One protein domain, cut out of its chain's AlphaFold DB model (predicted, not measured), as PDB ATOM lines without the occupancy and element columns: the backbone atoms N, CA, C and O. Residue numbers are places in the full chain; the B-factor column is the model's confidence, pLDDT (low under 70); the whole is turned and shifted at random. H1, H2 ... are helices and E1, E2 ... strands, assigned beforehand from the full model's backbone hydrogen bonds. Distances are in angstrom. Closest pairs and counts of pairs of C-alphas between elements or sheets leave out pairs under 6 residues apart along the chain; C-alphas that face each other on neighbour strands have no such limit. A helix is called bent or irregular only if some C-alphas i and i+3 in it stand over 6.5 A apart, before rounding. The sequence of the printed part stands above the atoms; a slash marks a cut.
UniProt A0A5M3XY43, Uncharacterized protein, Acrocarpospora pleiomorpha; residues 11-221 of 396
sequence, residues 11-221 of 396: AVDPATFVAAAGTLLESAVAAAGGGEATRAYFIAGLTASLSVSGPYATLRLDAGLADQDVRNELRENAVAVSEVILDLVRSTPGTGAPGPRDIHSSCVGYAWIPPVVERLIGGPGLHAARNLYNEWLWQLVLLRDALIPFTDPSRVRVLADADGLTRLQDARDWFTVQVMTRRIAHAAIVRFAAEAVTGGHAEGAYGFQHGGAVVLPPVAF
ATOM      1  N   ALA A  11     172.486 202.052 117.970       93.19
ATOM      2  CA  ALA A  11     173.100 202.120 116.650       93.19
ATOM      3  C   ALA A  11     174.085 200.945 116.487       93.19
ATOM      4  O   ALA A  11     175.052 200.829 117.246       93.19
ATOM      5  N   VAL A  12     173.832 200.063 115.520       95.38
ATOM      6  CA  VAL A  12     174.577 198.814 115.301       95.38
ATOM      7  C   VAL A  12     175.113 198.775 113.873       95.38
ATOM      8  O   VAL A  12     174.438 199.176 112.927       95.38
ATOM      9  N   ASP A  13     176.355 198.328 113.711       96.12
ATOM     10  CA  ASP A  13     176.949 198.109 112.391       96.12
ATOM     11  C   ASP A  13     176.505 196.778 111.761       96.12
ATOM     12  O   ASP A  13     176.127 195.858 112.490       96.12
ATOM     13  N   PRO A  14     176.580 196.629 110.425       97.00
ATOM     14  CA  PRO A  14     176.111 195.420 109.758       97.00
ATOM     15  C   PRO A  14     176.790 194.138 110.245       97.00
ATOM     16  O   PRO A  14     176.119 193.118 110.366       97.00
ATOM     17  N   ALA A  15     178.090 194.169 110.555       96.44
ATOM     18  CA  ALA A  15     178.809 192.976 110.992       96.44
ATOM     19  C   ALA A  15     178.336 192.524 112.379       96.44
ATOM     20  O   ALA A  15     178.009 191.353 112.566       96.44
ATOM     21  N   THR A  16     178.215 193.459 113.324       95.19
ATOM     22  CA  THR A  16     177.656 193.197 114.658       95.19
ATOM     23  C   THR A  16     176.213 192.694 114.571       95.19
ATOM     24  O   THR A  16     175.848 191.738 115.257       95.19
ATOM     25  N   PHE A  17     175.394 193.289 113.700       96.25
ATOM     26  CA  PHE A  17     174.007 192.869 113.521       96.25
ATOM     27  C   PHE A  17     173.898 191.451 112.947       96.25
ATOM     28  O   PHE A  17     173.193 190.611 113.509       96.25
ATOM     29  N   VAL A  18     174.624 191.158 111.861       96.38
ATOM     30  CA  VAL A  18     174.640 189.830 111.230       96.38
ATOM     31  C   VAL A  18     175.158 188.770 112.202       96.38
ATOM     32  O   VAL A  18     174.581 187.684 112.280       96.38
ATOM     33  N   ALA A  19     176.184 189.091 112.995       93.94
ATOM     34  CA  ALA A  19     176.706 188.191 114.018       93.94
ATOM     35  C   ALA A  19     175.648 187.835 115.078       93.94
ATOM     36  O   ALA A  19     175.481 186.660 115.408       93.94
ATOM     37  N   ALA A  20     174.887 188.821 115.569       93.19
ATOM     38  CA  ALA A  20     173.794 188.579 116.515       93.19
ATOM     39  C   ALA A  20     172.653 187.764 115.883       93.19
ATOM     40  O   ALA A  20     172.203 186.769 116.460       93.19
ATOM     41  N   ALA A  21     172.236 188.126 114.664       94.06
ATOM     42  CA  ALA A  21     171.219 187.398 113.901       94.06
ATOM     43  C   ALA A  21     171.636 185.944 113.609       94.06
ATOM     44  O   ALA A  21     170.778 185.071 113.483       94.06
ATOM     45  N   GLY A  22     172.938 185.641 113.580       93.75
ATOM     46  CA  GLY A  22     173.458 184.277 113.471       93.75
ATOM     47  C   GLY A  22     172.902 183.318 114.530       93.75
ATOM     48  O   GLY A  22     172.691 182.144 114.239       93.75
ATOM     49  N   THR A  23     172.560 183.802 115.729       92.69
ATOM     50  CA  THR A  23     171.927 182.970 116.772       92.69
ATOM     51  C   THR A  23     170.549 182.437 116.357       92.69
ATOM     52  O   THR A  23     170.195 181.310 116.723       92.69
ATOM     53  N   LEU A  24     169.786 183.198 115.563       93.50
ATOM     54  CA  LEU A  24     168.504 182.767 115.001       93.50
ATOM     55  C   LEU A  24     168.710 181.662 113.965       93.50
ATOM     56  O   LEU A  24     168.018 180.646 114.019       93.50
ATOM     57  N   LEU A  25     169.696 181.826 113.074       94.25
ATOM     58  CA  LEU A  25     170.034 180.823 112.063       94.25
ATOM     59  C   LEU A  25     170.433 179.496 112.709       94.25
ATOM     60  O   LEU A  25     169.888 178.454 112.352       94.25
ATOM     61  N   GLU A  26     171.350 179.522 113.676       93.12
ATOM     62  CA  GLU A  26     171.818 178.301 114.337       93.12
ATOM     63  C   GLU A  26     170.686 177.614 115.120       93.12
ATOM     64  O   GLU A  26     170.550 176.389 115.083       93.12
ATOM     65  N   SER A  27     169.798 178.392 115.752       92.81
ATOM     66  CA  SER A  27     168.610 177.853 116.429       92.81
ATOM     67  C   SER A  27     167.617 177.237 115.438       92.81
ATOM     68  O   SER A  27     167.079 176.160 115.699       92.81
ATOM     69  N   ALA A  28     167.408 177.868 114.278       93.06
ATOM     70  CA  ALA A  28     166.567 177.336 113.209       93.06
ATOM     71  C   ALA A  28     167.139 176.026 112.646       93.06
ATOM     72  O   ALA A  28     166.406 175.053 112.471       93.06
ATOM     73  N   VAL A  29     168.454 175.979 112.399       93.19
ATOM     74  CA  VAL A  29     169.157 174.782 111.921       93.19
ATOM     75  C   VAL A  29     169.010 173.649 112.932       93.19
ATOM     76  O   VAL A  29     168.621 172.547 112.549       93.19
ATOM     77  N   ALA A  30     169.252 173.913 114.219       91.88
ATOM     78  CA  ALA A  30     169.091 172.923 115.280       91.88
ATOM     79  C   ALA A  30     167.645 172.404 115.373       91.88
ATOM     80  O   ALA A  30     167.426 171.192 115.416       91.88
ATOM     81  N   ALA A  31     166.654 173.301 115.331       91.75
ATOM     82  CA  ALA A  31     165.236 172.948 115.375       91.75
ATOM     83  C   ALA A  31     164.765 172.161 114.136       91.75
ATOM     84  O   ALA A  31     163.833 171.365 114.231       91.75
ATOM     85  N   ALA A  32     165.427 172.330 112.987       91.75
ATOM     86  CA  ALA A  32     165.170 171.582 111.754       91.75
ATOM     87  C   ALA A  32     165.930 170.239 111.667       91.75
ATOM     88  O   ALA A  32     165.993 169.630 110.598       91.75
ATOM     89  N   GLY A  33     166.527 169.763 112.766       88.81
ATOM     90  CA  GLY A  33     167.269 168.496 112.809       88.81
ATOM     91  C   GLY A  33     168.766 168.619 112.508       88.81
ATOM     92  O   GLY A  33     169.433 167.604 112.316       88.81
ATOM     93  N   GLY A  34     169.302 169.840 112.480       89.25
ATOM     94  CA  GLY A  34     170.733 170.126 112.396       89.25
ATOM     95  C   GLY A  34     171.361 169.901 111.019       89.25
ATOM     96  O   GLY A  34     170.683 169.637 110.021       89.25
ATOM     97  N   GLY A  35     172.691 170.004 110.982       89.56
ATOM     98  CA  GLY A  35     173.524 169.629 109.838       89.56
ATOM     99  C   GLY A  35     173.889 170.770 108.885       89.56
ATOM    100  O   GLY A  35     173.132 171.719 108.677       89.56
ATOM    101  N   GLU A  36     175.057 170.629 108.258       91.19
ATOM    102  CA  GLU A  36     175.625 171.600 107.314       91.19
ATOM    103  C   GLU A  36     174.735 171.811 106.081       91.19
ATOM    104  O   GLU A  36     174.550 172.942 105.643       91.19
ATOM    105  N   ALA A  37     174.095 170.749 105.579       93.31
ATOM    106  CA  ALA A  37     173.160 170.840 104.457       93.31
ATOM    107  C   ALA A  37     171.961 171.755 104.765       93.31
ATOM    108  O   ALA A  37     171.590 172.584 103.938       93.31
ATOM    109  N   THR A  38     171.391 171.667 105.974       93.50
ATOM    110  CA  THR A  38     170.298 172.553 106.420       93.50
ATOM    111  C   THR A  38     170.743 174.008 106.406       93.50
ATOM    112  O   THR A  38     170.047 174.866 105.865       93.50
ATOM    113  N   ARG A  39     171.931 174.278 106.964       94.75
ATOM    114  CA  ARG A  39     172.515 175.622 106.991       94.75
ATOM    115  C   ARG A  39     172.732 176.152 105.573       94.75
ATOM    116  O   ARG A  39     172.355 177.283 105.283       94.75
ATOM    117  N   ALA A  40     173.269 175.323 104.680       95.31
ATOM    118  CA  ALA A  40     173.471 175.675 103.280       95.31
ATOM    119  C   ALA A  40     172.149 175.996 102.562       95.31
ATOM    120  O   ALA A  40     172.081 176.994 101.848       95.31
ATOM    121  N   TYR A  41     171.080 175.222 102.786       96.19
ATOM    122  CA  TYR A  41     169.761 175.515 102.210       96.19
ATOM    123  C   TYR A  41     169.166 176.822 102.734       96.19
ATOM    124  O   TYR A  41     168.628 177.599 101.949       96.19
ATOM    125  N   PHE A  42     169.293 177.100 104.031       96.44
ATOM    126  CA  PHE A  42     168.811 178.352 104.619       96.44
ATOM    127  C   PHE A  42     169.554 179.570 104.060       96.44
ATOM    128  O   PHE A  42     168.908 180.546 103.675       96.44
ATOM    129  N   ILE A  43     170.880 179.476 103.912       97.31
ATOM    130  CA  ILE A  43     171.698 180.505 103.253       97.31
ATOM    131  C   ILE A  43     171.326 180.645 101.774       97.31
ATOM    132  O   ILE A  43     171.214 181.762 101.282       97.31
ATOM    133  N   ALA A  44     171.072 179.547 101.060       97.19
ATOM    134  CA  ALA A  44     170.608 179.608  99.674       97.19
ATOM    135  C   ALA A  44     169.242 180.310  99.553       97.19
ATOM    136  O   ALA A  44     169.024 181.070  98.610       97.19
ATOM    137  N   GLY A  45     168.346 180.103 100.524       97.00
ATOM    138  CA  GLY A  45     167.082 180.828 100.617       97.00
ATOM    139  C   GLY A  45     167.282 182.329 100.828       97.00
ATOM    140  O   GLY A  45     166.677 183.117 100.107       97.00
ATOM    141  N   LEU A  46     168.200 182.726 101.719       97.69
ATOM    142  CA  LEU A  46     168.586 184.132 101.882       97.69
ATOM    143  C   LEU A  46     169.115 184.726 100.571       97.69
ATOM    144  O   LEU A  46     168.629 185.770 100.149       97.69
ATOM    145  N   THR A  47     170.044 184.050  99.889       97.94
ATOM    146  CA  THR A  47     170.567 184.497  98.585       97.94
ATOM    147  C   THR A  47     169.435 184.751  97.585       97.94
ATOM    148  O   THR A  47     169.416 185.780  96.913       97.94
ATOM    149  N   ALA A  48     168.454 183.845  97.509       96.75
ATOM    150  CA  ALA A  48     167.302 184.006  96.626       96.75
ATOM    151  C   ALA A  48     166.410 185.198  97.028       96.75
ATOM    152  O   ALA A  48     165.927 185.918  96.155       96.75
ATOM    153  N   SER A  49     166.225 185.435  98.329       96.06
ATOM    154  CA  SER A  49     165.445 186.557  98.862       96.06
ATOM    155  C   SER A  49     166.114 187.922  98.699       96.06
ATOM    156  O   SER A  49     165.407 188.918  98.507       96.06
ATOM    157  N   LEU A  50     167.447 187.977  98.758       96.12
ATOM    158  CA  LEU A  50     168.229 189.199  98.556       96.12
ATOM    159  C   LEU A  50     168.451 189.533  97.074       96.12
ATOM    160  O   LEU A  50     168.805 190.666  96.753       96.12
ATOM    161  N   SER A  51     168.179 188.594  96.162       94.62
ATOM    162  CA  SER A  51     168.199 188.856  94.721       94.62
ATOM    163  C   SER A  51     167.345 190.079  94.356       94.62
ATOM    164  O   SER A  51     166.310 190.353  94.965       94.62
ATOM    165  N   VAL A  52     167.774 190.807  93.325       91.38
ATOM    166  CA  VAL A  52     167.049 191.961  92.760       91.38
ATOM    167  C   VAL A  52     166.016 191.554  91.701       91.38
ATOM    168  O   VAL A  52     165.296 192.409  91.180       91.38
ATOM    169  N   SER A  53     165.952 190.260  91.371       90.00
ATOM    170  CA  SER A  53     165.056 189.671  90.371       90.00
ATOM    171  C   SER A  53     164.678 188.219  90.705       90.00
ATOM    172  O   SER A  53     165.313 187.551  91.526       90.00
ATOM    173  N   GLY A  54     163.640 187.714  90.034       89.69
ATOM    174  CA  GLY A  54     163.150 186.344  90.194       89.69
ATOM    175  C   GLY A  54     161.976 186.204  91.174       89.69
ATOM    176  O   GLY A  54     161.559 187.176  91.804       89.69
ATOM    177  N   PRO A  55     161.397 184.995  91.286       90.50
ATOM    178  CA  PRO A  55     160.141 184.773  92.009       90.50
ATOM    179  C   PRO A  55     160.274 184.805  93.539       90.50
ATOM    180  O   PRO A  55     159.264 184.925  94.224       90.50
ATOM    181  N   TYR A  56     161.495 184.699  94.069       92.75
ATOM    182  CA  TYR A  56     161.771 184.681  95.511       92.75
ATOM    183  C   TYR A  56     162.336 186.011  96.034       92.75
ATOM    184  O   TYR A  56     162.476 186.179  97.244       92.75
ATOM    185  N   ALA A  57     162.650 186.952  95.136       92.38
ATOM    186  CA  ALA A  57     163.203 188.256  95.479       92.38
ATOM    187  C   ALA A  57     162.212 189.085  96.305       92.38
ATOM    188  O   ALA A  57     161.060 189.279  95.914       92.38
ATOM    189  N   THR A  58     162.684 189.623  97.428       91.56
ATOM    190  CA  THR A  58     161.865 190.418  98.365       91.56
ATOM    191  C   THR A  58     161.771 191.900  97.997       91.56
ATOM    192  O   THR A  58     160.883 192.602  98.486       91.56
ATOM    193  N   LEU A  59     162.666 192.370  97.123       89.50
ATOM    194  CA  LEU A  59     162.655 193.704  96.525       89.50
ATOM    195  C   LEU A  59     163.043 193.575  95.051       89.50
ATOM    196  O   LEU A  59     164.200 193.316  94.718       89.50
ATOM    197  N   ARG A  60     162.061 193.731  94.164       85.62
ATOM    198  CA  ARG A  60     162.243 193.579  92.719       85.62
ATOM    199  C   ARG A  60     162.585 194.913  92.069       85.62
ATOM    200  O   ARG A  60     161.733 195.786  91.954       85.62
ATOM    201  N   LEU A  61     163.831 195.055  91.631       83.19
ATOM    202  CA  LEU A  61     164.318 196.254  90.933       83.19
ATOM    203  C   LEU A  61     164.399 196.050  89.410       83.19
ATOM    204  O   LEU A  61     164.740 196.976  88.675       83.19
ATOM    205  N   ASP A  62     164.068 194.844  88.938       78.81
ATOM    206  CA  ASP A  62     163.975 194.451  87.528       78.81
ATOM    207  C   ASP A  62     162.641 194.851  86.869       78.81
ATOM    208  O   ASP A  62     162.552 194.985  85.650       78.81
ATOM    209  N   ALA A  63     161.595 195.055  87.668       66.31
ATOM    210  CA  ALA A  63     160.249 195.354  87.200       66.31
ATOM    211  C   ALA A  63     160.005 196.877  87.127       66.31
ATOM    212  O   ALA A  63     159.443 197.472  88.041       66.31
ATOM    213  N   GLY A  64     160.424 197.541  86.043       62.44
ATOM    214  CA  GLY A  64     160.151 198.974  85.842       62.44
ATOM    215  C   GLY A  64     160.502 199.484  84.439       62.44
ATOM    216  O   GLY A  64     161.438 198.992  83.821       62.44
ATOM    217  N   LEU A  65     159.742 200.464  83.925       55.12
ATOM    218  CA  LEU A  65     159.794 200.872  82.506       55.12
ATOM    219  C   LEU A  65     160.313 202.298  82.219       55.12
ATOM    220  O   LEU A  65     160.565 202.586  81.056       55.12
ATOM    221  N   ALA A  66     160.449 203.202  83.203       57.28
ATOM    222  CA  ALA A  66     160.507 204.647  82.894       57.28
ATOM    223  C   ALA A  66     161.643 205.477  83.528       57.28
ATOM    224  O   ALA A  66     161.859 206.595  83.073       57.28
ATOM    225  N   ASP A  67     162.362 204.974  84.534       64.75
ATOM    226  CA  ASP A  67     163.415 205.734  85.234       64.75
ATOM    227  C   ASP A  67     164.645 204.845  85.421       64.75
ATOM    228  O   ASP A  67     164.831 204.218  86.465       64.75
ATOM    229  N   GLN A  68     165.387 204.652  84.327       74.88
ATOM    230  CA  GLN A  68     166.457 203.659  84.279       74.88
ATOM    231  C   GLN A  68     167.646 204.070  85.152       74.88
ATOM    232  O   GLN A  68     168.212 203.196  85.790       74.88
ATOM    233  N   ASP A  69     167.971 205.359  85.266       83.19
ATOM    234  CA  ASP A  69     169.193 205.808  85.948       83.19
ATOM    235  C   ASP A  69     169.155 205.537  87.457       83.19
ATOM    236  O   ASP A  69     169.989 204.790  87.966       83.19
ATOM    237  N   VAL A  70     168.140 206.043  88.173       88.44
ATOM    238  CA  VAL A  70     167.993 205.781  89.619       88.44
ATOM    239  C   VAL A  70     167.804 204.292  89.906       88.44
ATOM    240  O   VAL A  70     168.320 203.771  90.892       88.44
ATOM    241  N   ARG A  71     167.081 203.572  89.040       88.31
ATOM    242  CA  ARG A  71     166.865 202.128  89.204       88.31
ATOM    243  C   ARG A  71     168.141 201.340  88.972       88.31
ATOM    244  O   ARG A  71     168.353 200.361  89.678       88.31
ATOM    245  N   ASN A  72     168.952 201.734  87.995       89.12
ATOM    246  CA  ASN A  72     170.252 201.133  87.732       89.12
ATOM    247  C   ASN A  72     171.152 201.307  88.945       89.12
ATOM    248  O   ASN A  72     171.617 200.309  89.484       89.12
ATOM    249  N   GLU A  73     171.271 202.542  89.429       92.00
ATOM    250  CA  GLU A  73     172.094 202.877  90.587       92.00
ATOM    251  C   GLU A  73     171.651 202.109  91.847       92.00
ATOM    252  O   GLU A  73     172.460 201.445  92.496       92.00
ATOM    253  N   LEU A  74     170.347 202.099  92.156       93.44
ATOM    254  CA  LEU A  74     169.812 201.342  93.293       93.44
ATOM    255  C   LEU A  74     169.976 199.827  93.126       93.44
ATOM    256  O   LEU A  74     170.203 199.134  94.113       93.44
ATOM    257  N   ARG A  75     169.848 199.288  91.909       93.31
ATOM    258  CA  ARG A  75     169.997 197.849  91.651       93.31
ATOM    259  C   ARG A  75     171.439 197.400  91.800       93.31
ATOM    260  O   ARG A  75     171.675 196.380  92.439       93.31
ATOM    261  N   GLU A  76     172.375 198.138  91.216       93.69
ATOM    262  CA  GLU A  76     173.807 197.869  91.346       93.69
ATOM    263  C   GLU A  76     174.212 197.897  92.818       93.69
ATOM    264  O   GLU A  76     174.826 196.946  93.308       93.69
ATOM    265  N   ASN A  77     173.757 198.912  93.559       95.94
ATOM    266  CA  ASN A  77     174.046 198.986  94.982       95.94
ATOM    267  C   ASN A  77     173.335 197.892  95.790       95.94
ATOM    268  O   ASN A  77     173.931 197.313  96.691       95.94
ATOM    269  N   ALA A  78     172.095 197.528  95.452       96.19
ATOM    270  CA  ALA A  78     171.395 196.424  96.108       96.19
ATOM    271  C   ALA A  78     172.111 195.081  95.915       96.19
ATOM    272  O   ALA A  78     172.141 194.278  96.849       96.19
ATOM    273  N   VAL A  79     172.713 194.835  94.744       96.38
ATOM    274  CA  VAL A  79     173.568 193.660  94.511       96.38
ATOM    275  C   VAL A  79     174.817 193.731  95.390       96.38
ATOM    276  O   VAL A  79     175.086 192.780  96.120       96.38
ATOM    277  N   ALA A  80     175.528 194.863  95.394       96.50
ATOM    278  CA  ALA A  80     176.734 195.041  96.206       96.50
ATOM    279  C   ALA A  80     176.466 194.848  97.712       96.50
ATOM    280  O   ALA A  80     177.180 194.107  98.386       96.50
ATOM    281  N   VAL A  81     175.394 195.447  98.238       98.06
ATOM    282  CA  VAL A  81     174.959 195.290  99.635       98.06
ATOM    283  C   VAL A  81     174.599 193.838  99.950       98.06
ATOM    284  O   VAL A  81     174.934 193.338 101.026       98.06
ATOM    285  N   SER A  82     173.918 193.150  99.030       97.81
ATOM    286  CA  SER A  82     173.533 191.749  99.228       97.81
ATOM    287  C   SER A  82     174.759 190.847  99.349       97.81
ATOM    288  O   SER A  82     174.790 190.005 100.243       97.81
ATOM    289  N   GLU A  83     175.789 191.056  98.523       97.00
ATOM    290  CA  GLU A  83     177.055 190.323  98.645       97.00
ATOM    291  C   GLU A  83     177.752 190.604  99.981       97.00
ATOM    292  O   GLU A  83     178.150 189.661 100.659       97.00
ATOM    293  N   VAL A  84     177.794 191.863 100.437       97.19
ATOM    294  CA  VAL A  84     178.348 192.205 101.763       97.19
ATOM    295  C   VAL A  84     177.644 191.428 102.881       97.19
ATOM    296  O   VAL A  84     178.304 190.850 103.745       97.19
ATOM    297  N   ILE A  85     176.309 191.371 102.874       98.31
ATOM    298  CA  ILE A  85     175.545 190.627 103.888       98.31
ATOM    299  C   ILE A  85     175.813 189.125 103.788       98.31
ATOM    300  O   ILE A  85     176.019 188.471 104.812       98.31
ATOM    301  N   LEU A  86     175.821 188.565 102.577       97.94
ATOM    302  CA  LEU A  86     176.071 187.140 102.369       97.94
ATOM    303  C   LEU A  86     177.480 186.744 102.817       97.94
ATOM    304  O   LEU A  86     177.642 185.700 103.451       97.94
ATOM    305  N   ASP A  87     178.481 187.579 102.560       97.19
ATOM    306  CA  ASP A  87     179.851 187.356 103.014       97.19
ATOM    307  C   ASP A  87     179.966 187.441 104.537       97.19
ATOM    308  O   ASP A  87     180.611 186.585 105.149       97.19
ATOM    309  N   LEU A  88     179.270 188.382 105.184       97.06
ATOM    310  CA  LEU A  88     179.167 188.429 106.646       97.06
ATOM    311  C   LEU A  88     178.504 187.161 107.208       97.06
ATOM    312  O   LEU A  88     179.018 186.563 108.151       97.06
ATOM    313  N   VAL A  89     177.408 186.686 106.610       96.69
ATOM    314  CA  VAL A  89     176.713 185.455 107.038       96.69
ATOM    315  C   VAL A  89     177.599 184.214 106.879       96.69
ATOM    316  O   VAL A  89     177.616 183.338 107.749       96.69
ATOM    317  N   ARG A  90     178.341 184.116 105.770       94.81
ATOM    318  CA  ARG A  90     179.244 182.989 105.483       94.81
ATOM    319  C   ARG A  90     180.471 182.989 106.393       94.81
ATOM    320  O   ARG A  90     180.908 181.916 106.797       94.81
ATOM    321  N   SER A  91     181.010 184.167 106.708       92.19
ATOM    322  CA  SER A  91     182.206 184.333 107.545       92.19
ATOM    323  C   SER A  91     181.921 184.302 109.047       92.19
ATOM    324  O   SER A  91     182.834 184.026 109.824       92.19
ATOM    325  N   THR A  92     180.674 184.535 109.465       86.31
ATOM    326  CA  THR A  92     180.263 184.439 110.869       86.31
ATOM    327  C   THR A  92     180.270 182.971 111.317       86.31
ATOM    328  O   THR A  92     179.473 182.172 110.809       86.31
ATOM    329  N   PRO A  93     181.131 182.587 112.281       74.56
ATOM    330  CA  PRO A  93     181.105 181.251 112.860       74.56
ATOM    331  C   PRO A  93     179.776 181.023 113.579       74.56
ATOM    332  O   PRO A  93     179.248 181.939 114.212       74.56
ATOM    333  N   GLY A  94     179.252 179.795 113.540       67.81
ATOM    334  CA  GLY A  94     178.119 179.428 114.390       67.81
ATOM    335  C   GLY A  94     178.465 179.742 115.845       67.81
ATOM    336  O   GLY A  94     179.488 179.282 116.352       67.81
ATOM    337  N   THR A  95     177.650 180.561 116.512       62.09
ATOM    338  CA  THR A  95     177.997 181.136 117.823       62.09
ATOM    339  C   THR A  95     178.129 180.080 118.922       62.09
ATOM    340  O   THR A  95     178.668 180.375 119.985       62.09
ATOM    341  N   GLY A  96     177.615 178.861 118.703       59.06
ATOM    342  CA  GLY A  96     177.611 177.749 119.665       59.06
ATOM    343  C   GLY A  96     176.790 178.016 120.934       59.06
ATOM    344  O   GLY A  96     176.532 177.098 121.712       59.06
ATOM    345  N   ALA A  97     176.362 179.261 121.142       61.03
ATOM    346  CA  ALA A  97     175.538 179.700 122.244       61.03
ATOM    347  C   ALA A  97     174.084 179.252 122.028       61.03
ATOM    348  O   ALA A  97     173.584 179.299 120.900       61.03
ATOM    349  N   PRO A  98     173.376 178.838 123.093       62.47
ATOM    350  CA  PRO A  98     171.962 178.514 122.987       62.47
ATOM    351  C   PRO A  98     171.172 179.781 122.636       62.47
ATOM    352  O   PRO A  98     171.055 180.691 123.455       62.47
ATOM    353  N   GLY A  99     170.638 179.842 121.416       76.06
ATOM    354  CA  GLY A  99     169.712 180.890 120.996       76.06
ATOM    355  C   GLY A  99     168.272 180.634 121.469       76.06
ATOM    356  O   GLY A  99     168.013 179.704 122.250       76.06
ATOM    357  N   PRO A 100     167.305 181.468 121.048       82.88
ATOM    358  CA  PRO A 100     165.901 181.257 121.383       82.88
ATOM    359  C   PRO A 100     165.394 179.920 120.828       82.88
ATOM    360  O   PRO A 100     165.713 179.521 119.714       82.88
ATOM    361  N   ARG A 101     164.563 179.227 121.614       81.94
ATOM    362  CA  ARG A 101     163.964 177.946 121.198       81.94
ATOM    363  C   ARG A 101     162.762 178.116 120.282       81.94
ATOM    364  O   ARG A 101     162.466 177.214 119.513       81.94
ATOM    365  N   ASP A 102     162.059 179.227 120.424       81.62
ATOM    366  CA  ASP A 102     160.937 179.629 119.591       81.62
ATOM    367  C   ASP A 102     160.794 181.145 119.716       81.62
ATOM    368  O   ASP A 102     161.207 181.741 120.719       81.62
ATOM    369  N   ILE A 103     160.206 181.744 118.697       85.19
ATOM    370  CA  ILE A 103     159.870 183.158 118.629       85.19
ATOM    371  C   ILE A 103     158.546 183.288 117.891       85.19
ATOM    372  O   ILE A 103     158.204 182.462 117.045       85.19
ATOM    373  N   HIS A 104     157.795 184.339 118.190       77.44
ATOM    374  CA  HIS A 104     156.676 184.699 117.340       77.44
ATOM    375  C   HIS A 104     157.207 185.583 116.216       77.44
ATOM    376  O   HIS A 104     157.470 186.758 116.437       77.44
ATOM    377  N   SER A 105     157.401 184.999 115.036       71.25
ATOM    378  CA  SER A 105     157.664 185.779 113.833       71.25
ATOM    379  C   SER A 105     156.330 186.023 113.142       71.25
ATOM    380  O   SER A 105     155.584 185.076 112.868       71.25
ATOM    381  N   SER A 106     156.005 187.289 112.886       63.16
ATOM    382  CA  SER A 106     154.917 187.644 111.982       63.16
ATOM    383  C   SER A 106     155.267 187.018 110.639       63.16
ATOM    384  O   SER A 106     156.211 187.467 110.001       63.16
ATOM    385  N   CYS A 107     154.593 185.939 110.232       58.38
ATOM    386  CA  CYS A 107     154.865 185.278 108.956       58.38
ATOM    387  C   CYS A 107     154.639 186.267 107.805       58.38
ATOM    388  O   CYS A 107     153.537 186.362 107.268       58.38
ATOM    389  N   VAL A 108     155.674 187.010 107.425       58.88
ATOM    390  CA  VAL A 108     155.666 187.820 106.217       58.88
ATOM    391  C   VAL A 108     155.726 186.824 105.062       58.88
ATOM    392  O   VAL A 108     156.538 185.902 105.085       58.88
ATOM    393  N   GLY A 109     154.792 186.930 104.114       61.50
ATOM    394  CA  GLY A 109     154.505 185.927 103.078       61.50
ATOM    395  C   GLY A 109     155.600 185.733 102.022       61.50
ATOM    396  O   GLY A 109     155.312 185.790 100.829       61.50
ATOM    397  N   TYR A 110     156.849 185.519 102.436       74.81
ATOM    398  CA  TYR A 110     157.971 185.255 101.553       74.81
ATOM    399  C   TYR A 110     157.859 183.880 100.917       74.81
ATOM    400  O   TYR A 110     157.644 182.867 101.583       74.81
ATOM    401  N   ALA A 111     158.060 183.851  99.605       85.56
ATOM    402  CA  ALA A 111     158.234 182.605  98.891       85.56
ATOM    403  C   ALA A 111     159.603 182.015  99.257       85.56
ATOM    404  O   ALA A 111     160.639 182.648  99.049       85.56
ATOM    405  N   TRP A 112     159.611 180.795  99.781       92.12
ATOM    406  CA  TRP A 112     160.840 180.042  99.998       92.12
ATOM    407  C   TRP A 112     161.188 179.209  98.769       92.12
ATOM    408  O   TRP A 112     160.310 178.696  98.072       92.12
ATOM    409  N   ILE A 113     162.486 179.014  98.546       95.19
ATOM    410  CA  ILE A 113     162.968 178.060  97.546       95.19
ATOM    411  C   ILE A 113     162.592 176.619  97.945       95.19
ATOM    412  O   ILE A 113     162.522 176.322  99.142       95.19
ATOM    413  N   PRO A 114     162.420 175.691  96.984       95.31
ATOM    414  CA  PRO A 114     161.996 174.320  97.282       95.31
ATOM    415  C   PRO A 114     162.832 173.596  98.356       95.31
ATOM    416  O   PRO A 114     162.225 173.032  99.265       95.31
ATOM    417  N   PRO A 115     164.182 173.691  98.381       93.75
ATOM    418  CA  PRO A 115     164.977 173.046  99.435       93.75
ATOM    419  C   PRO A 115     164.658 173.532 100.859       93.75
ATOM    420  O   PRO A 115     164.736 172.767 101.817       93.75
ATOM    421  N   VAL A 116     164.284 174.804 101.016       94.75
ATOM    422  CA  VAL A 116     163.881 175.371 102.313       94.75
ATOM    423  C   VAL A 116     162.485 174.877 102.693       94.75
ATOM    424  O   VAL A 116     162.266 174.481 103.837       94.75
ATOM    425  N   VAL A 117     161.560 174.838 101.727       92.44
ATOM    426  CA  VAL A 117     160.200 174.305 101.909       92.44
ATOM    427  C   VAL A 117     160.246 172.860 102.394       92.44
ATOM    428  O   VAL A 117     159.640 172.540 103.413       92.44
ATOM    429  N   GLU A 118     161.004 172.001 101.715       91.06
ATOM    430  CA  GLU A 118     161.166 170.588 102.075       91.06
ATOM    431  C   GLU A 118     161.734 170.404 103.486       91.06
ATOM    432  O   GLU A 118     161.409 169.435 104.173       91.06
ATOM    433  N   ARG A 119     162.567 171.345 103.945       91.06
ATOM    434  CA  ARG A 119     163.192 171.276 105.266       91.06
ATOM    435  C   ARG A 119     162.289 171.765 106.396       91.06
ATOM    436  O   ARG A 119     162.455 171.335 107.536       91.06
ATOM    437  N   LEU A 120     161.361 172.667 106.093       90.50
ATOM    438  CA  LEU A 120     160.558 173.386 107.082       90.50
ATOM    439  C   LEU A 120     159.074 172.993 107.090       90.50
ATOM    440  O   LEU A 120     158.360 173.294 108.050       90.50
ATOM    441  N   ILE A 121     158.589 172.318 106.049       83.94
ATOM    442  CA  ILE A 121     157.200 171.870 105.916       83.94
ATOM    443  C   ILE A 121     157.143 170.341 105.994       83.94
ATOM    444  O   ILE A 121     157.922 169.653 105.348       83.94
ATOM    445  N   GLY A 122     156.194 169.798 106.768       72.31
ATOM    446  CA  GLY A 122     155.898 168.356 106.760       72.31
ATOM    447  C   GLY A 122     155.652 167.711 108.126       72.31
ATOM    448  O   GLY A 122     155.119 166.607 108.173       72.31
ATOM    449  N   GLY A 123     155.966 168.382 109.241       73.75
ATOM    450  CA  GLY A 123     155.750 167.827 110.582       73.75
ATOM    451  C   GLY A 123     155.336 168.870 111.631       73.75
ATOM    452  O   GLY A 123     155.796 170.011 111.571       73.75
ATOM    453  N   PRO A 124     154.505 168.499 112.627       65.06
ATOM    454  CA  PRO A 124     154.044 169.411 113.681       65.06
ATOM    455  C   PRO A 124     155.181 169.963 114.564       65.06
ATOM    456  O   PRO A 124     155.032 171.033 115.144       65.06
ATOM    457  N   GLY A 125     156.334 169.285 114.622       77.06
ATOM    458  CA  GLY A 125     157.514 169.727 115.379       77.06
ATOM    459  C   GLY A 125     158.354 170.830 114.719       77.06
ATOM    460  O   GLY A 125     159.254 171.359 115.360       77.06
ATOM    461  N   LEU A 126     158.071 171.206 113.466       87.00
ATOM    462  CA  LEU A 126     158.880 172.174 112.707       87.00
ATOM    463  C   LEU A 126     158.409 173.629 112.858       87.00
ATOM    464  O   LEU A 126     158.959 174.528 112.225       87.00
ATOM    465  N   HIS A 127     157.399 173.886 113.695       88.44
ATOM    466  CA  HIS A 127     156.885 175.238 113.926       88.44
ATOM    467  C   HIS A 127     157.977 176.205 114.400       88.44
ATOM    468  O   HIS A 127     158.162 177.253 113.788       88.44
ATOM    469  N   ALA A 128     158.745 175.811 115.417       89.12
ATOM    470  CA  ALA A 128     159.836 176.625 115.943       89.12
ATOM    471  C   ALA A 128     160.916 176.902 114.883       89.12
ATOM    472  O   ALA A 128     161.342 178.041 114.715       89.12
ATOM    473  N   ALA A 129     161.308 175.882 114.107       92.00
ATOM    474  CA  ALA A 129     162.287 176.034 113.030       92.00
ATOM    475  C   ALA A 129     161.830 177.050 111.971       92.00
ATOM    476  O   ALA A 129     162.622 177.886 111.541       92.00
ATOM    477  N   ARG A 130     160.544 177.011 111.590       91.38
ATOM    478  CA  ARG A 130     159.948 177.969 110.646       91.38
ATOM    479  C   ARG A 130     160.005 179.396 111.160       91.38
ATOM    480  O   ARG A 130     160.424 180.275 110.416       91.38
ATOM    481  N   ASN A 131     159.598 179.624 112.405       91.44
ATOM    482  CA  ASN A 131     159.567 180.972 112.963       91.44
ATOM    483  C   ASN A 131     160.975 181.553 113.106       91.44
ATOM    484  O   ASN A 131     161.198 182.697 112.726       91.44
ATOM    485  N   LEU A 132     161.928 180.748 113.584       93.44
ATOM    486  CA  LEU A 132     163.332 181.145 113.713       93.44
ATOM    487  C   LEU A 132     163.962 181.471 112.354       93.44
ATOM    488  O   LEU A 132     164.641 182.487 112.223       93.44
ATOM    489  N   TYR A 133     163.712 180.637 111.338       93.94
ATOM    490  CA  TYR A 133     164.196 180.887 109.981       93.94
ATOM    491  C   TYR A 133     163.566 182.142 109.368       93.94
ATOM    492  O   TYR A 133     164.281 182.954 108.786       93.94
ATOM    493  N   ASN A 134     162.250 182.318 109.516       93.19
ATOM    494  CA  ASN A 134     161.541 183.489 109.003       93.19
ATOM    495  C   ASN A 134     162.046 184.783 109.610       93.19
ATOM    496  O   ASN A 134     162.288 185.736 108.878       93.19
ATOM    497  N   GLU A 135     162.240 184.804 110.924       93.69
ATOM    498  CA  GLU A 135     162.771 185.980 111.589       93.69
ATOM    499  C   GLU A 135     164.188 186.284 111.129       93.69
ATOM    500  O   GLU A 135     164.483 187.412 110.757       93.69
ATOM    501  N   TRP A 136     165.061 185.274 111.094       94.81
ATOM    502  CA  TRP A 136     166.423 185.445 110.602       94.81
ATOM    503  C   TRP A 136     166.444 186.020 109.180       94.81
ATOM    504  O   TRP A 136     167.158 186.985 108.906       94.81
ATOM    505  N   LEU A 137     165.627 185.449 108.291       95.75
ATOM    506  CA  LEU A 137     165.500 185.902 106.913       95.75
ATOM    507  C   LEU A 137     165.002 187.351 106.857       95.75
ATOM    508  O   LEU A 137     165.568 188.171 106.138       95.75
ATOM    509  N   TRP A 138     163.974 187.676 107.641       93.94
ATOM    510  CA  TRP A 138     163.357 188.997 107.661       93.94
ATOM    511  C   TRP A 138     164.300 190.084 108.178       93.94
ATOM    512  O   TRP A 138     164.453 191.120 107.534       93.94
ATOM    513  N   GLN A 139     165.003 189.824 109.279       95.69
ATOM    514  CA  GLN A 139     165.983 190.749 109.852       95.69
ATOM    515  C   GLN A 139     167.096 191.089 108.849       95.69
ATOM    516  O   GLN A 139     167.514 192.241 108.746       95.69
ATOM    517  N   LEU A 140     167.546 190.109 108.056       97.56
ATOM    518  CA  LEU A 140     168.563 190.334 107.026       97.56
ATOM    519  C   LEU A 140     168.020 191.022 105.769       97.56
ATOM    520  O   LEU A 140     168.747 191.795 105.148       97.56
ATOM    521  N   VAL A 141     166.753 190.801 105.410       96.19
ATOM    522  CA  VAL A 141     166.077 191.569 104.349       96.19
ATOM    523  C   VAL A 141     165.933 193.037 104.756       96.19
ATOM    524  O   VAL A 141     166.260 193.918 103.963       96.19
ATOM    525  N   LEU A 142     165.511 193.308 105.994       96.69
ATOM    526  CA  LEU A 142     165.426 194.664 106.539       96.69
ATOM    527  C   LEU A 142     166.791 195.346 106.578       96.69
ATOM    528  O   LEU A 142     166.902 196.501 106.169       96.69
ATOM    529  N   LEU A 143     167.833 194.628 107.012       98.25
ATOM    530  CA  LEU A 143     169.200 195.138 106.979       98.25
ATOM    531  C   LEU A 143     169.628 195.470 105.546       98.25
ATOM    532  O   LEU A 143     170.133 196.563 105.313       98.25
ATOM    533  N   ARG A 144     169.409 194.563 104.585       97.56
ATOM    534  CA  ARG A 144     169.740 194.805 103.174       97.56
ATOM    535  C   ARG A 144     169.075 196.077 102.689       97.56
ATOM    536  O   ARG A 144     169.763 196.957 102.184       97.56
ATOM    537  N   ASP A 145     167.763 196.186 102.867       97.12
ATOM    538  CA  ASP A 145     167.000 197.324 102.367       97.12
ATOM    539  C   ASP A 145     167.472 198.632 103.025       97.12
ATOM    540  O   ASP A 145     167.727 199.604 102.318       97.12
ATOM    541  N   ALA A 146     167.702 198.640 104.344       97.62
ATOM    542  CA  ALA A 146     168.216 199.796 105.087       97.62
ATOM    543  C   ALA A 146     169.601 200.281 104.617       97.62
ATOM    544  O   ALA A 146     169.941 201.449 104.803       97.62
ATOM    545  N   LEU A 147     170.403 199.398 104.014       98.25
ATOM    546  CA  LEU A 147     171.748 199.698 103.524       98.25
ATOM    547  C   LEU A 147     171.783 200.131 102.047       98.25
ATOM    548  O   LEU A 147     172.723 200.820 101.657       98.25
ATOM    549  N   ILE A 148     170.762 199.797 101.242       97.44
ATOM    550  CA  ILE A 148     170.664 200.182  99.815       97.44
ATOM    551  C   ILE A 148     170.880 201.685  99.569       97.44
ATOM    552  O   ILE A 148     171.489 202.016  98.555       97.44
ATOM    553  N   PRO A 149     170.412 202.624 100.413       97.44
ATOM    554  CA  PRO A 149     170.621 204.045 100.149       97.44
ATOM    555  C   PRO A 149     172.079 204.511 100.212       97.44
ATOM    556  O   PRO A 149     172.353 205.633  99.800       97.44
ATOM    557  N   PHE A 150     173.010 203.713 100.746       98.06
ATOM    558  CA  PHE A 150     174.356 204.171 101.091       98.06
ATOM    559  C   PHE A 150     175.437 203.598 100.170       98.06
ATOM    560  O   PHE A 150     175.422 202.412  99.857       98.06
ATOM    561  N   THR A 151     176.426 204.415  99.796       96.25
ATOM    562  CA  THR A 151     177.565 203.983  98.960       96.25
ATOM    563  C   THR A 151     178.582 203.119  99.704       96.25
ATOM    564  O   THR A 151     179.336 202.383  99.079       96.25
ATOM    565  N   ASP A 152     178.642 203.233 101.033       94.50
ATOM    566  CA  ASP A 152     179.511 202.422 101.891       94.50
ATOM    567  C   ASP A 152     178.676 201.771 103.002       94.50
ATOM    568  O   ASP A 152     178.580 202.307 104.115       94.50
ATOM    569  N   PRO A 153     178.034 200.624 102.712       93.38
ATOM    570  CA  PRO A 153     177.124 199.981 103.653       93.38
ATOM    571  C   PRO A 153     177.820 199.546 104.948       93.38
ATOM    572  O   PRO A 153     177.190 199.526 106.002       93.38
ATOM    573  N   SER A 154     179.128 199.264 104.917       91.94
ATOM    574  CA  SER A 154     179.885 198.779 106.081       91.94
ATOM    575  C   SER A 154     179.990 199.807 107.221       91.94
ATOM    576  O   SER A 154     180.121 199.456 108.401       91.94
ATOM    577  N   ARG A 155     179.909 201.099 106.881       91.06
ATOM    578  CA  ARG A 155     180.041 202.218 107.828       91.06
ATOM    579  C   ARG A 155     178.702 202.760 108.307       91.06
ATOM    580  O   ARG A 155     178.683 203.635 109.174       91.06
ATOM    581  N   VAL A 156     177.594 202.243 107.783       94.62
ATOM    582  CA  VAL A 156     176.256 202.602 108.249       94.62
ATOM    583  C   VAL A 156     176.050 202.023 109.647       94.62
ATOM    584  O   VAL A 156     176.555 200.952 109.990       94.62
ATOM    585  N   ARG A 157     175.349 202.771 110.494       95.25
ATOM    586  CA  ARG A 157     174.909 202.309 111.807       95.25
ATOM    587  C   ARG A 157     173.393 202.390 111.813       95.25
ATOM    588  O   ARG A 157     172.841 203.485 111.803       95.25
ATOM    589  N   VAL A 158     172.743 201.236 111.738       96.00
ATOM    590  CA  VAL A 158     171.282 201.142 111.752       96.00
ATOM    591  C   VAL A 158     170.800 201.123 113.192       96.00
ATOM    592  O   VAL A 158     171.435 200.526 114.061       96.00
ATOM    593  N   LEU A 159     169.689 201.799 113.457       95.31
ATOM    594  CA  LEU A 159     169.084 201.808 114.779       95.31
ATOM    595  C   LEU A 159     168.287 200.508 114.951       95.31
ATOM    596  O   LEU A 159     167.289 200.309 114.254       95.31
ATOM    597  N   ALA A 160     168.737 199.648 115.858       94.12
ATOM    598  CA  ALA A 160     168.110 198.375 116.198       94.12
ATOM    599  C   ALA A 160     167.619 198.382 117.652       94.12
ATOM    600  O   ALA A 160     168.193 199.057 118.506       94.12
ATOM    601  N   ASP A 161     166.561 197.633 117.936       91.88
ATOM    602  CA  ASP A 161     165.999 197.464 119.276       91.88
ATOM    603  C   ASP A 161     165.920 195.978 119.671       91.88
ATOM    604  O   ASP A 161     166.537 195.116 119.043       91.88
ATOM    605  N   ALA A 162     165.189 195.664 120.745       89.88
ATOM    606  CA  ALA A 162     165.038 194.289 121.220       89.88
ATOM    607  C   ALA A 162     164.425 193.348 120.160       89.88
ATOM    608  O   ALA A 162     164.767 192.162 120.133       89.88
ATOM    609  N   ASP A 163     163.602 193.886 119.257       89.69
ATOM    610  CA  ASP A 163     162.985 193.184 118.130       89.69
ATOM    611  C   ASP A 163     163.833 193.316 116.845       89.69
ATOM    612  O   ASP A 163     163.376 193.025 115.737       89.69
ATOM    613  N   GLY A 164     165.094 193.746 116.974       93.06
ATOM    614  CA  GLY A 164     166.035 193.939 115.878       93.06
ATOM    615  C   GLY A 164     165.684 195.155 115.028       93.06
ATOM    616  O   GLY A 164     165.682 196.287 115.505       93.06
ATOM    617  N   LEU A 165     165.441 194.928 113.740       94.56
ATOM    618  CA  LEU A 165     165.072 195.951 112.762       94.56
ATOM    619  C   LEU A 165     163.576 195.963 112.450       94.56
ATOM    620  O   LEU A 165     163.164 196.721 111.577       94.56
ATOM    621  N   THR A 166     162.749 195.173 113.143       92.19
ATOM    622  CA  THR A 166     161.307 195.043 112.853       92.19
ATOM    623  C   THR A 166     160.576 196.388 112.844       92.19
ATOM    624  O   THR A 166     159.660 196.585 112.050       92.19
ATOM    625  N   ARG A 167     161.046 197.372 113.622       91.44
ATOM    626  CA  ARG A 167     160.570 198.766 113.579       91.44
ATOM    627  C   ARG A 167     160.605 199.422 112.185       91.44
ATOM    628  O   ARG A 167     159.938 200.426 111.974       91.44
ATOM    629  N   LEU A 168     161.407 198.903 111.251       93.44
ATOM    630  CA  LEU A 168     161.529 199.402 109.878       93.44
ATOM    631  C   LEU A 168     160.498 198.811 108.919       93.44
ATOM    632  O   LEU A 168     160.484 199.209 107.757       93.44
ATOM    633  N   GLN A 169     159.643 197.892 109.368       92.38
ATOM    634  CA  GLN A 169     158.661 197.234 108.510       92.38
ATOM    635  C   GLN A 169     157.775 198.239 107.760       92.38
ATOM    636  O   GLN A 169     157.737 198.216 106.530       92.38
ATOM    637  N   ASP A 170     157.146 199.176 108.473       92.88
ATOM    638  CA  ASP A 170     156.248 200.165 107.862       92.88
ATOM    639  C   ASP A 170     156.996 201.096 106.891       92.88
ATOM    640  O   ASP A 170     156.530 201.378 105.783       92.88
ATOM    641  N   ALA A 171     158.199 201.528 107.282       94.19
ATOM    642  CA  ALA A 171     159.081 202.366 106.473       94.19
ATOM    643  C   ALA A 171     159.482 201.672 105.161       94.19
ATOM    644  O   ALA A 171     159.467 202.269 104.080       94.19
ATOM    645  N   ARG A 172     159.816 200.384 105.259       94.31
ATOM    646  CA  ARG A 172     160.228 199.534 104.145       94.31
ATOM    647  C   ARG A 172     159.065 199.251 103.201       94.31
ATOM    648  O   ARG A 172     159.255 199.300 101.985       94.31
ATOM    649  N   ASP A 173     157.875 198.978 103.724       92.69
ATOM    650  CA  ASP A 173     156.686 198.735 102.905       92.69
ATOM    651  C   ASP A 173     156.303 199.999 102.125       92.69
ATOM    652  O   ASP A 173     156.092 199.944 100.909       92.69
ATOM    653  N   TRP A 174     156.340 201.164 102.783       93.25
ATOM    654  CA  TRP A 174     156.178 202.454 102.114       93.25
ATOM    655  C   TRP A 174     157.243 202.681 101.031       93.25
ATOM    656  O   TRP A 174     156.899 203.016  99.893       93.25
ATOM    657  N   PHE A 175     158.525 202.464 101.343       92.56
ATOM    658  CA  PHE A 175     159.625 202.647 100.393       92.56
ATOM    659  C   PHE A 175     159.523 201.692  99.198       92.56
ATOM    660  O   PHE A 175     159.706 202.107  98.054       92.56
ATOM    661  N   THR A 176     159.139 200.437  99.432       90.19
ATOM    662  CA  THR A 176     158.915 199.441  98.376       90.19
ATOM    663  C   THR A 176     157.840 199.921  97.404       90.19
ATOM    664  O   THR A 176     158.038 199.843  96.193       90.19
ATOM    665  N   VAL A 177     156.738 200.499  97.900       90.00
ATOM    666  CA  VAL A 177     155.723 201.123  97.035       90.00
ATOM    667  C   VAL A 177     156.331 202.253  96.202       90.00
ATOM    668  O   VAL A 177     156.098 202.289  94.994       90.00
ATOM    669  N   GLN A 178     157.153 203.128  96.798       89.25
ATOM    670  CA  GLN A 178     157.820 204.219  96.068       89.25
ATOM    671  C   GLN A 178     158.719 203.697  94.942       89.25
ATOM    672  O   GLN A 178     158.666 204.201  93.819       89.25
ATOM    673  N   VAL A 179     159.488 202.643  95.210       85.50
ATOM    674  CA  VAL A 179     160.378 201.999  94.237       85.50
ATOM    675  C   VAL A 179     159.603 201.357  93.077       85.50
ATOM    676  O   VAL A 179     160.129 201.261  91.969       85.50
ATOM    677  N   MET A 180     158.337 200.974  93.263       82.00
ATOM    678  CA  MET A 180     157.486 200.434  92.188       82.00
ATOM    679  C   MET A 180     156.814 201.518  91.330       82.00
ATOM    680  O   MET A 180     156.268 201.218  90.267       82.00
ATOM    681  N   THR A 181     156.853 202.787  91.745       81.50
ATOM    682  CA  THR A 181     156.259 203.892  90.972       81.50
ATOM    683  C   THR A 181     157.071 204.228  89.717       81.50
ATOM    684  O   THR A 181     158.243 203.891  89.599       81.50
ATOM    685  N   ARG A 182     156.489 204.944  88.745       75.31
ATOM    686  CA  ARG A 182     157.204 205.282  87.495       75.31
ATOM    687  C   ARG A 182     158.475 206.120  87.694       75.31
ATOM    688  O   ARG A 182     159.335 206.047  86.826       75.31
ATOM    689  N   ARG A 183     158.578 206.903  88.773       81.06
ATOM    690  CA  ARG A 183     159.709 207.799  89.067       81.06
ATOM    691  C   ARG A 183     160.059 207.698  90.544       81.06
ATOM    692  O   ARG A 183     159.218 208.020  91.379       81.06
ATOM    693  N   ILE A 184     161.279 207.274  90.857       87.31
ATOM    694  CA  ILE A 184     161.704 207.130  92.251       87.31
ATOM    695  C   ILE A 184     162.180 208.498  92.735       87.31
ATOM    696  O   ILE A 184     163.205 209.011  92.294       87.31
ATOM    697  N   ALA A 185     161.422 209.118  93.638       90.31
ATOM    698  CA  ALA A 185     161.818 210.395  94.213       90.31
ATOM    699  C   ALA A 185     163.045 210.218  95.122       90.31
ATOM    700  O   ALA A 185     163.025 209.402  96.042       90.31
ATOM    701  N   HIS A 186     164.081 211.042  94.937       94.12
ATOM    702  CA  HIS A 186     165.264 211.033  95.809       94.12
ATOM    703  C   HIS A 186     164.906 211.247  97.290       94.12
ATOM    704  O   HIS A 186     165.453 210.585  98.166       94.12
ATOM    705  N   ALA A 187     163.916 212.099  97.576       94.56
ATOM    706  CA  ALA A 187     163.426 212.309  98.937       94.56
ATOM    707  C   ALA A 187     162.882 211.021  99.588       94.56
ATOM    708  O   ALA A 187     162.955 210.885 100.803       94.56
ATOM    709  N   ALA A 188     162.380 210.050  98.810       94.75
ATOM    710  CA  ALA A 188     161.962 208.756  99.349       94.75
ATOM    711  C   ALA A 188     163.155 207.890  99.782       94.75
ATOM    712  O   ALA A 188     163.080 207.232 100.816       94.75
ATOM    713  N   ILE A 189     164.260 207.936  99.027       96.25
ATOM    714  CA  ILE A 189     165.524 207.265  99.370       96.25
ATOM    715  C   ILE A 189     166.084 207.860 100.667       96.25
ATOM    716  O   ILE A 189     166.382 207.127 101.607       96.25
ATOM    717  N   VAL A 190     166.153 209.193 100.749       97.81
ATOM    718  CA  VAL A 190     166.652 209.912 101.932       97.81
ATOM    719  C   VAL A 190     165.765 209.684 103.148       97.81
ATOM    720  O   VAL A 190     166.283 209.433 104.234       97.81
ATOM    721  N   ARG A 191     164.439 209.728 102.980       96.81
ATOM    722  CA  ARG A 191     163.492 209.450 104.060       96.81
ATOM    723  C   ARG A 191     163.712 208.057 104.640       96.81
ATOM    724  O   ARG A 191     163.864 207.936 105.850       96.81
ATOM    725  N   PHE A 192     163.775 207.030 103.794       97.31
ATOM    726  CA  PHE A 192     163.981 205.661 104.262       97.31
ATOM    727  C   PHE A 192     165.351 205.481 104.936       97.31
ATOM    728  O   PHE A 192     165.439 204.888 106.009       97.31
ATOM    729  N   ALA A 193     166.407 206.075 104.370       97.75
ATOM    730  CA  ALA A 193     167.738 206.092 104.974       97.75
ATOM    731  C   ALA A 193     167.743 206.754 106.365       97.75
ATOM    732  O   ALA A 193     168.334 206.223 107.306       97.75
ATOM    733  N   ALA A 194     167.064 207.894 106.512       97.31
ATOM    734  CA  ALA A 194     166.952 208.607 107.777       97.31
ATOM    735  C   ALA A 194     166.138 207.818 108.811       97.31
ATOM    736  O   ALA A 194     166.548 207.741 109.969       97.31
ATOM    737  N   GLU A 195     165.035 207.182 108.416       96.38
ATOM    738  CA  GLU A 195     164.244 206.336 109.316       96.38
ATOM    739  C   GLU A 195     165.058 205.121 109.801       96.38
ATOM    740  O   GLU A 195     164.975 204.756 110.978       96.38
ATOM    741  N   ALA A 196     165.913 204.549 108.942       96.75
ATOM    742  CA  ALA A 196     166.813 203.440 109.270       96.75
ATOM    743  C   ALA A 196     167.863 203.784 110.337       96.75
ATOM    744  O   ALA A 196     168.131 202.964 111.222       96.75
ATOM    745  N   VAL A 197     168.440 204.988 110.284       96.00
ATOM    746  CA  VAL A 197     169.577 205.359 111.148       96.00
ATOM    747  C   VAL A 197     169.205 206.287 112.303       96.00
ATOM    748  O   VAL A 197     169.823 206.205 113.354       96.00
ATOM    749  N   THR A 198     168.189 207.140 112.136       93.88
ATOM    750  CA  THR A 198     167.768 208.137 113.141       93.88
ATOM    751  C   THR A 198     166.477 207.753 113.864       93.88
ATOM    752  O   THR A 198     166.189 208.276 114.936       93.88
ATOM    753  N   GLY A 199     165.649 206.892 113.257       92.00
ATOM    754  CA  GLY A 199     164.271 206.647 113.699       92.00
ATOM    755  C   GLY A 199     163.286 207.789 113.393       92.00
ATOM    756  O   GLY A 199     162.088 207.631 113.617       92.00
ATOM    757  N   GLY A 200     163.761 208.921 112.868       90.00
ATOM    758  CA  GLY A 200     162.954 210.074 112.471       90.00
ATOM    759  C   GLY A 200     162.700 210.154 110.963       90.00
ATOM    760  O   GLY A 200     163.376 209.514 110.159       90.00
ATOM    761  N   HIS A 201     161.706 210.959 110.586       85.38
ATOM    762  CA  HIS A 201     161.219 211.091 109.212       85.38
ATOM    763  C   HIS A 201     161.802 212.342 108.538       85.38
ATOM    764  O   HIS A 201     161.456 213.465 108.899       85.38
ATOM    765  N   ALA A 202     162.655 212.157 107.528       89.19
ATOM    766  CA  ALA A 202     163.269 213.251 106.770       89.19
ATOM    767  C   ALA A 202     162.386 213.694 105.584       89.19
ATOM    768  O   ALA A 202     162.680 213.399 104.424       89.19
ATOM    769  N   GLU A 203     161.266 214.363 105.860       89.88
ATOM    770  CA  GLU A 203     160.326 214.783 104.812       89.88
ATOM    771  C   GLU A 203     160.932 215.855 103.888       89.88
ATOM    772  O   GLU A 203     161.416 216.891 104.337       89.88
ATOM    773  N   GLY A 204     160.932 215.592 102.575       91.62
ATOM    774  CA  GLY A 204     161.444 216.524 101.559       91.62
ATOM    775  C   GLY A 204     162.962 216.754 101.581       91.62
ATOM    776  O   GLY A 204     163.465 217.571 100.808       91.62
ATOM    777  N   ALA A 205     163.702 216.045 102.433       96.38
ATOM    778  CA  ALA A 205     165.135 216.234 102.584       96.38
ATOM    779  C   ALA A 205     165.932 215.604 101.431       96.38
ATOM    780  O   ALA A 205     165.558 214.572 100.869       96.38
ATOM    781  N   TYR A 206     167.077 216.204 101.102       97.06
ATOM    782  CA  TYR A 206     168.081 215.618 100.205       97.06
ATOM    783  C   TYR A 206     169.283 215.032 100.961       97.06
ATOM    784  O   TYR A 206     170.180 214.467 100.343       97.06
ATOM    785  N   GLY A 207     169.310 215.164 102.283       97.94
ATOM    786  CA  GLY A 207     170.289 214.550 103.169       97.94
ATOM    787  C   GLY A 207     170.000 214.910 104.618       97.94
ATOM    788  O   GLY A 207     169.011 215.582 104.914       97.94
ATOM    789  N   PHE A 208     170.844 214.460 105.533       98.19
ATOM    790  CA  PHE A 208     170.647 214.681 106.962       98.19
ATOM    791  C   PHE A 208     171.963 214.611 107.735       98.19
ATOM    792  O   PHE A 208     172.976 214.152 107.224       98.19
ATOM    793  N   GLN A 209     171.950 215.069 108.976       97.38
ATOM    794  CA  GLN A 209     172.999 214.853 109.965       97.38
ATOM    795  C   GLN A 209     172.414 214.021 111.104       97.38
ATOM    796  O   GLN A 209     171.261 214.242 111.471       97.38
ATOM    797  N   HIS A 210     173.179 213.061 111.620       95.94
ATOM    798  CA  HIS A 210     172.829 212.285 112.809       95.94
ATOM    799  C   HIS A 210     174.065 211.630 113.431       95.94
ATOM    800  O   HIS A 210     174.935 211.144 112.699       95.94
ATOM    801  N   GLY A 211     174.136 211.569 114.765       92.06
ATOM    802  CA  GLY A 211     175.137 210.772 115.475       92.06
ATOM    803  C   GLY A 211     176.572 211.184 115.150       92.06
ATOM    804  O   GLY A 211     177.431 210.331 114.922       92.06
ATOM    805  N   GLY A 212     176.814 212.495 115.053       94.25
ATOM    806  CA  GLY A 212     178.131 213.056 114.742       94.25
ATOM    807  C   GLY A 212     178.593 212.891 113.290       94.25
ATOM    808  O   GLY A 212     179.784 213.048 113.028       94.25
ATOM    809  N   ALA A 213     177.691 212.576 112.355       95.94
ATOM    810  CA  ALA A 213     178.015 212.453 110.937       95.94
ATOM    811  C   ALA A 213     176.985 213.124 110.029       95.94
ATOM    812  O   ALA A 213     175.794 213.182 110.331       95.94
ATOM    813  N   VAL A 214     177.456 213.571 108.869       97.44
ATOM    814  CA  VAL A 214     176.661 214.187 107.806       97.44
ATOM    815  C   VAL A 214     176.478 213.170 106.683       97.44
ATOM    816  O   VAL A 214     177.435 212.534 106.241       97.44
ATOM    817  N   VAL A 215     175.244 213.034 106.215       97.88
ATOM    818  CA  VAL A 215     174.812 212.123 105.158       97.88
ATOM    819  C   VAL A 215     174.242 212.936 104.000       97.88
ATOM    820  O   VAL A 215     173.182 213.553 104.112       97.88
ATOM    821  N   LEU A 216     174.959 212.949 102.881       97.88
ATOM    822  CA  LEU A 216     174.621 213.692 101.663       97.88
ATOM    823  C   LEU A 216     174.994 212.847 100.436       97.88
ATOM    824  O   LEU A 216     175.801 211.921 100.568       97.88
ATOM    825  N   PRO A 217     174.477 213.159  99.234       97.50
ATOM    826  CA  PRO A 217     174.991 212.555  98.012       97.50
ATOM    827  C   PRO A 217     176.517 212.721  97.906       97.50
ATOM    828  O   PRO A 217     177.021 213.798  98.245       97.50
ATOM    829  N   PRO A 218     177.272 211.705  97.440       95.75
ATOM    830  CA  PRO A 218     178.738 211.707  97.453       95.75
ATOM    831  C   PRO A 218     179.365 212.953  96.825       95.75
ATOM    832  O   PRO A 218     180.366 213.461  97.326       95.75
ATOM    833  N   VAL A 219     178.741 213.473  95.766       94.38
ATOM    834  CA  VAL A 219     179.196 214.670  95.054       94.38
ATOM    835  C   VAL A 219     179.197 215.926  95.936       94.38
ATOM    836  O   VAL A 219     179.920 216.863  95.634       94.38
ATOM    837  N   ALA A 220     178.438 215.980  97.037       94.62
ATOM    838  CA  ALA A 220     178.491 217.094  97.994       94.62
ATOM    839  C   ALA A 220     179.769 217.081  98.857       94.62
ATOM    840  O   ALA A 220     180.175 218.125  99.369       94.62
ATOM    841  N   PHE A 221     180.400 215.915  99.001       92.25
ATOM    842  CA  PHE A 221     181.724 215.733  99.596       92.25
ATOM    843  C   PHE A 221     182.759 215.606  98.479       92.25
ATOM    844  O   PHE A 221     182.656 216.296  97.484       92.25
TER     845      PHE A 221
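What this domain is: This is residues 11 to 221 of the 396 residues of an uncharacterized protein of Acrocarpospora pleiomorpha (UniProt A0A5M3XY43). At one end of this mostly helical body a small two-stranded hairpin, E2 and E3, packs through E2 on helix H7, which forms a side-by-side helical hairpin with H6. From there the long helix H5 runs through the body as its core: H6 and H7 meet it steeply near its last residues, H1 lies side by side with it, H2 and H3 cross it, and short H4 makes a corner where H5 begins. The printed part has 211 residues, with seven named helices and three named strands in the order H1 H2 H3 H4 H5 E1 H6 H7 E2 E3; the only sheet of named strands is E2 - E3, antiparallel. The class is mostly helix, and the whole is compact, with a radius of gyration of the C-alphas of 17.3 A and spans of 52 by 39 by 27 A.

Where its parts are: Strand E2 covers residues 205 to 210, 13.4 A from first to last C-alpha, and E3 covers residues 213 to 216, with C-alpha 216 at (174.621, 213.692, 101.663). Helix H7 is residues 186 to 198, 17.7 A, and H6 is residues 166 to 180, 21.7 A. E1 is a strand of three residues, 158 to 160. H5, residues 124 to 147, is 36.5 A long and starts at C-alpha 124, (154.044, 169.411, 113.681). H1 is residues 14 to 31, 25.6 A, starting at C-alpha 14, (176.111, 195.420, 109.758), with a kink of 26 degrees near residue 21. H2 is residues 36 to 50, 21.0 A; H3 is residues 68 to 91, 34.1 A; H4 is residues 114 to 120. H5 and H6 are irregular: C-alphas 125 and 128, and likewise C-alphas 167 and 170, are 7.3 A apart.

How they stand to each other: E2 and E3 form an antiparallel hairpin, with N 215 and O 208 2.7 A apart and N 208 and O 215 2.9 A apart, within hydrogen-bond range. The closest C-alphas of H7 and E2 are those of Ala 187 and Ala 205, 5.6 A apart, while H7 and E3 are apart. H6 and H7, a helical hairpin, touch at a shallow tilt of 9 degrees, opposite ways, closest at the C-alphas of Ala 171 and Phe 192, 6.3 A. E1 pairs with no named strand, but its residues 158 to 159 pair antiparallel with residues 11 to 12; the C-alphas of Val 158 and Val 197 of H7 are 4.6 A apart. H5 is the hub, touching six helices. With residues 146 to 147 alone it touches H7, closest at the C-alphas of Ala 146 and Ala 196, 5.7 A. H1 touches it at a shallow tilt of 14 degrees, opposite ways, with the C-alphas of Ala 28 and Ala 129 4.5 A apart. H2 touches it at a steep tilt of 43 degrees, closest at the C-alphas of Leu 46 and Leu 137, 6.2 A. H2 and H3 are a helical hairpin, closest at the C-alphas of Leu 50 and Ser 82, 5.9 A. H4 touches H5 only at the corner, with the C-alphas of Leu 120 and Arg 130 5.8 A apart. Every O i to N i+4 pair is within hydrogen-bond range in H2, H3, H4 and H7; in H1 it is 12 of 14, in H5 18 of 20 and in H6 9 of 11.

The domain as a whole: The two C-alphas farthest apart, those of Pro 124 and Ala 220, are 55.8 A from each other. The printed part, residues 11 to 221, has no cut. The links from H2 to H3, 17 residues, and from H3 to H4, 22 residues, are long. Mean pLDDT of the printed part is 90.1; residues 63 to 67, 94 to 98, 106 to 109 and 124 are under 70.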